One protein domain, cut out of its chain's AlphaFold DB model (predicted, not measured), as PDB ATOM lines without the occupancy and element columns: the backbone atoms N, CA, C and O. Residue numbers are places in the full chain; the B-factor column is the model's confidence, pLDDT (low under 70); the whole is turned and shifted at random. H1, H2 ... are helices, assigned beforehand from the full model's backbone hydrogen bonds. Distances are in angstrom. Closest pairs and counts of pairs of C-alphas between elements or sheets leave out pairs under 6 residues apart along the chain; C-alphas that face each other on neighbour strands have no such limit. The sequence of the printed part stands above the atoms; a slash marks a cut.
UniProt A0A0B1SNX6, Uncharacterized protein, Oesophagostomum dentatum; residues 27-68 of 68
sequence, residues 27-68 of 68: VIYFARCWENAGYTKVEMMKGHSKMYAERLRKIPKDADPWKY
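This is residues 27 to 68 of the 68 residues of an uncharacterized protein of Oesophagostomum dentatum (UniProt A0A0B1SNX6). One long helix, H1, sticks out as an arm from a small, loose head made by a loop, the short helix H2 and a tail that folds back toward the head's H1 side. The arm makes much of the length. The printed part has 42 residues with two named helices, H1 then H2, and no named strand; the class is all helix. It is only just loose, close to extended, with a radius of gyration of the C-alphas of 13.5 A and spans of 40 by 18 by 12 A.

Find C-alpha 27 at (-115.101, 31.409, 112.101); from there H1, residues 27 to 43, runs 24.1 A to C-alpha 43 at (-138.894, 30.933, 108.594). H2, residues 53 to 58, ends at C-alpha 58 at (-151.281, 27.211, 94.245).

Look along H1: residues 27 to 42 stand free. H1 and H2 are apart, with a short link of 9 residues. O i to N i+4 pairs are within hydrogen-bond range in 12 of 13 for H1 and 1 of 2 for H2.

The C-alphas farthest apart, of Val 27 and Glu 54, are 40.7 A apart. The printed part has no cut. Its mean pLDDT is 84.9; residue 68, the chain's last, is under 70.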
ATOM      1  N   VAL A  27    -114.387  30.220 112.605       96.25
ATOM      2  CA  VAL A  27    -115.101  31.409 112.101       96.25
ATOM      3  C   VAL A  27    -116.182  31.026 111.090       96.25
ATOM      4  O   VAL A  27    -117.316  31.484 111.215       96.25
ATOM      5  N   ILE A  28    -115.873  30.153 110.128       95.56
ATOM      6  CA  ILE A  28    -116.849  29.666 109.141       95.56
ATOM      7  C   ILE A  28    -117.979  28.899 109.836       95.56
ATOM      8  O   ILE A  28    -119.151  29.085 109.503       95.56
ATOM      9  N   TYR A  29    -117.642  28.065 110.821       95.75
ATOM     10  CA  TYR A  29    -118.635  27.319 111.586       95.75
ATOM     11  C   TYR A  29    -119.587  28.252 112.350       95.75
ATOM     12  O   TYR A  29    -120.805  28.155 112.189       95.75
ATOM     13  N   PHE A  30    -119.047  29.207 113.111       96.94
ATOM     14  CA  PHE A  30    -119.850  30.181 113.849       96.94
ATOM     15  C   PHE A  30    -120.693  31.055 112.925       96.94
ATOM     16  O   PHE A  30    -121.866  31.273 113.219       96.94
ATOM     17  N   ALA A  31    -120.143  31.497 111.792       95.69
ATOM     18  CA  ALA A  31    -120.898  32.249 110.795       95.69
ATOM     19  C   ALA A  31    -122.106  31.448 110.285       95.69
ATOM     20  O   ALA A  31    -123.205  31.988 110.177       95.69
ATOM     21  N   ARG A  32    -121.941  30.142 110.037       95.38
ATOM     22  CA  ARG A  32    -123.045  29.288 109.585       95.38
ATOM     23  C   ARG A  32    -124.086  29.040 110.674       95.38
ATOM     24  O   ARG A  32    -125.279  29.065 110.384       95.38
ATOM     25  N   CYS A  33    -123.664  28.846 111.923       95.19
ATOM     26  CA  CYS A  33    -124.588  28.755 113.054       95.19
ATOM     27  C   CYS A  33    -125.376  30.057 113.248       95.19
ATOM     28  O   CYS A  33    -126.579  30.011 113.504       95.19
ATOM     29  N   TRP A  34    -124.713  31.203 113.091       94.50
ATOM     30  CA  TRP A  34    -125.330  32.520 113.203       94.50
ATOM     31  C   TRP A  34    -126.376  32.763 112.109       94.50
ATOM     32  O   TRP A  34    -127.506  33.141 112.415       94.50
ATOM     33  N   GLU A  35    -126.032  32.475 110.853       93.81
ATOM     34  CA  GLU A  35    -126.966  32.542 109.722       93.81
ATOM     35  C   GLU A  35    -128.183  31.639 109.943       93.81
ATOM     36  O   GLU A  35    -129.318  32.100 109.844       93.81
ATOM     37  N   ASN A  36    -127.980  30.379 110.345       90.81
ATOM     38  CA  ASN A  36    -129.088  29.460 110.620       90.81
ATOM     39  C   ASN A  36    -130.008  29.982 111.741       90.81
ATOM     40  O   ASN A  36    -131.232  29.895 111.632       90.81
ATOM     41  N   ALA A  37    -129.446  30.570 112.800       90.69
ATOM     42  CA  ALA A  37    -130.232  31.187 113.868       90.69
ATOM     43  C   ALA A  37    -131.043  32.401 113.376       90.69
ATOM     44  O   ALA A  37    -132.164  32.622 113.835       90.69
ATOM     45  N   GLY A  38    -130.520  33.170 112.418       88.56
ATOM     46  CA  GLY A  38    -131.274  34.222 111.731       88.56
ATOM     47  C   GLY A  38    -132.408  33.653 110.876       88.56
ATOM     48  O   GLY A  38    -133.561  34.065 111.021       88.56
ATOM     49  N   TYR A  39    -132.099  32.656 110.045       87.25
ATOM     50  CA  TYR A  39    -133.058  32.011 109.148       87.25
ATOM     51  C   TYR A  39    -134.252  31.401 109.882       87.25
ATOM     52  O   TYR A  39    -135.377  31.589 109.430       87.25
ATOM     53  N   THR A  40    -134.049  30.760 111.039       86.56
ATOM     54  CA  THR A  40    -135.164  30.197 111.831       86.56
ATOM     55  C   THR A  40    -136.204  31.241 112.249       86.56
ATOM     56  O   THR A  40    -137.394  30.937 112.305       86.56
ATOM     57  N   LYS A  41    -135.802  32.494 112.499       85.19
ATOM     58  CA  LYS A  41    -136.751  33.578 112.808       85.19
ATOM     59  C   LYS A  41    -137.546  33.997 111.576       85.19
ATOM     60  O   LYS A  41    -138.747  34.236 111.667       85.19
ATOM     61  N   VAL A  42    -136.880  34.090 110.426       84.56
ATOM     62  CA  VAL A  42    -137.516  34.476 109.156       84.56
ATOM     63  C   VAL A  42    -138.421  33.357 108.638       84.56
ATOM     64  O   VAL A  42    -139.448  33.624 108.017       84.56
ATOM     65  N   GLU A  43    -138.094  32.104 108.940       81.50
ATOM     66  CA  GLU A  43    -138.894  30.933 108.594       81.50
ATOM     67  C   GLU A  43    -140.297  30.978 109.221       81.50
ATOM     68  O   GLU A  43    -141.261  30.548 108.590       81.50
ATOM     69  N   MET A  44    -140.463  31.626 110.379       79.62
ATOM     70  CA  MET A  44    -141.786  31.879 110.976       79.62
ATOM     71  C   MET A  44    -142.657  32.834 110.144       79.62
ATOM     72  O   MET A  44    -143.864  32.904 110.346       79.62
ATOM     73  N   MET A  45    -142.068  33.581 109.205       80.81
ATOM     74  CA  MET A  45    -142.789  34.479 108.297       80.81
ATOM     75  C   MET A  45    -143.160  33.805 106.966       80.81
ATOM     76  O   MET A  45    -143.790  34.441 106.110       80.81
ATOM     77  N   LYS A  46    -142.798  32.526 106.766       78.25
ATOM     78  CA  LYS A  46    -143.176  31.748 105.575       78.25
ATOM     79  C   LYS A  46    -144.690  31.769 105.384       78.25
ATOM     80  O   LYS A  46    -145.454  31.559 106.315       78.25
ATOM     81  N   GLY A  47    -145.142  32.032 104.161       78.25
ATOM     82  CA  GLY A  47    -146.570  31.991 103.832       78.25
ATOM     83  C   GLY A  47    -147.411  33.181 104.323       78.25
ATOM     84  O   GLY A  47    -148.578  33.288 103.953       78.25
ATOM     85  N   HIS A  48    -146.845  34.108 105.102       82.12
ATOM     86  CA  HIS A  48    -147.594  35.230 105.684       82.12
ATOM     87  C   HIS A  48    -147.579  36.515 104.835       82.12
ATOM     88  O   HIS A  48    -148.272  37.485 105.148       82.12
ATOM     89  N   SER A  49    -146.818  36.553 103.738       81.69
ATOM     90  CA  SER A  49    -146.734  37.729 102.867       81.69
ATOM     91  C   SER A  49    -148.015  37.936 102.047       81.69
ATOM     92  O   SER A  49    -148.408  37.058 101.276       81.69
ATOM     93  N   LYS A  50    -148.615  39.132 102.115       84.06
ATOM     94  CA  LYS A  50    -149.806  39.480 101.312       84.06
ATOM     95  C   LYS A  50    -149.513  39.556  99.809       84.06
ATOM     96  O   LYS A  50    -150.357  39.171  99.011       84.06
ATOM     97  N   MET A  51    -148.307  39.990  99.437       82.62
ATOM     98  CA  MET A  51    -147.866  40.119  98.040       82.62
ATOM     99  C   MET A  51    -147.873  38.781  97.281       82.62
ATOM    100  O   MET A  51    -148.193  38.751  96.099       82.62
ATOM    101  N   TYR A  52    -147.563  37.672  97.959       81.81
ATOM    102  CA  TYR A  52    -147.461  36.342  97.344       81.81
ATOM    103  C   TYR A  52    -148.607  35.399  97.736       81.81
ATOM    104  O   TYR A  52    -148.535  34.198  97.474       81.81
ATOM    105  N   ALA A  53    -149.682  35.922  98.336       83.69
ATOM    106  CA  ALA A  53    -150.802  35.124  98.837       83.69
ATOM    107  C   ALA A  53    -151.444  34.240  97.751       83.69
ATOM    108  O   ALA A  53    -151.801  33.093  98.014       83.69
ATOM    109  N   GLU A  54    -151.549  34.732  96.513       85.50
ATOM    110  CA  GLU A  54    -152.090  33.940  95.402       85.50
ATOM    111  C   GLU A  54    -151.166  32.803  94.960       85.50
ATOM    112  O   GLU A  54    -151.642  31.723  94.614       85.50
ATOM    113  N   ARG A  55    -149.845  33.020  94.994       82.69
ATOM    114  CA  ARG A  55    -148.849  31.993  94.656       82.69
ATOM    115  C   ARG A  55    -148.853  30.881  95.698       82.69
ATOM    116  O   ARG A  55    -148.872  29.712  95.334       82.69
ATOM    117  N   LEU A  56    -148.944  31.248  96.976       83.00
ATOM    118  CA  LEU A  56    -149.030  30.314  98.099       83.00
ATOM    119  C   LEU A  56    -150.259  29.400  98.021       83.00
ATOM    120  O   LEU A  56    -150.159  28.222  98.334       83.00
ATOM    121  N   ARG A  57    -151.403  29.906  97.539       83.44
ATOM    122  CA  ARG A  57    -152.623  29.098  97.341       83.44
ATOM    123  C   ARG A  57    -152.486  28.016  96.266       83.44
ATOM    124  O   ARG A  57    -153.264  27.069  96.277       83.44
ATOM    125  N   LYS A  58    -151.543  28.173  95.329       86.38
ATOM    126  CA  LYS A  58    -151.281  27.211  94.245       86.38
ATOM    127  C   LYS A  58    -150.280  26.123  94.643       86.38
ATOM    128  O   LYS A  58    -150.183  25.118  93.947       86.38
ATOM    129  N   ILE A  59    -149.529  26.329  95.723       84.94
ATOM    130  CA  ILE A  59    -148.537  25.375  96.222       84.94
ATOM    131  C   ILE A  59    -149.271  24.295  97.043       84.94
ATOM    132  O   ILE A  59    -150.197  24.625  97.789       84.94
ATOM    133  N   PRO A  60    -148.908  23.003  96.916       84.00
ATOM    134  CA  PRO A  60    -149.469  21.958  97.770       84.00
ATOM    135  C   PRO A  60    -149.171  22.247  99.248       84.00
ATOM    136  O   PRO A  60    -148.083  22.701  99.585       84.00
ATOM    137  N   LYS A  61    -150.134  21.984 100.142       78.06
ATOM    138  CA  LYS A  61    -150.058  22.389 101.564       78.06
ATOM    139  C   LYS A  61    -148.856  21.809 102.320       78.06
ATOM    140  O   LYS A  61    -148.423  22.406 103.297       78.06
ATOM    141  N   ASP A  62    -148.319  20.691 101.844       82.62
ATOM    142  CA  ASP A  62    -147.200  19.973 102.463       82.62
ATOM    143  C   ASP A  62    -145.831  20.389 101.890       82.62
ATOM    144  O   ASP A  62    -144.794  19.844 102.268       82.62
ATOM    145  N   ALA A  63    -145.809  21.335 100.946       79.81
ATOM    146  CA  ALA A  63    -144.590  21.820 100.316       79.81
ATOM    147  C   ALA A  63    -144.081  23.118 100.953       79.81
ATOM    148  O   ALA A  63    -144.851  24.025 101.257       79.81
ATOM    149  N   ASP A  64    -142.755  23.223 101.085       78.94
ATOM    150  CA  ASP A  64    -142.096  24.423 101.604       78.94
ATOM    151  C   ASP A  64    -142.274  25.609 100.634       78.94
ATOM    152  O   ASP A  64    -141.777  25.547  99.502       78.94
ATOM    153  N   PRO A  65    -142.927  26.707 101.062       78.50
ATOM    154  CA  PRO A  65    -143.160  27.883 100.230       78.50
ATOM    155  C   PRO A  65    -141.915  28.546  99.645       78.50
ATOM    156  O   PRO A  65    -142.039  29.290  98.681       78.50
ATOM    157  N   TRP A  66    -140.736  28.347 100.236       74.31
ATOM    158  CA  TRP A  66    -139.487  28.953  99.750       74.31
ATOM    159  C   TRP A  66    -138.757  28.122  98.699       74.31
ATOM    160  O   TRP A  66    -137.809  28.603  98.082       74.31
ATOM    161  N   LYS A  67    -139.176  26.873  98.491       73.94
ATOM    162  CA  LYS A  67    -138.575  25.989  97.489       73.94
ATOM    163  C   LYS A  67    -139.161  26.202  96.079       73.94
ATOM    164  O   LYS A  67    -138.585  25.697  95.118       73.94
ATOM    165  N   TYR A  68    -140.276  26.930  95.962       64.06
ATOM    166  CA  TYR A  68    -141.079  27.160  94.747       64.06
ATOM    167  C   TYR A  68    -141.226  28.656  94.419       64.06
ATOM    168  O   TYR A  68    -141.488  29.005  93.238       64.06
TER     169      TYR A  68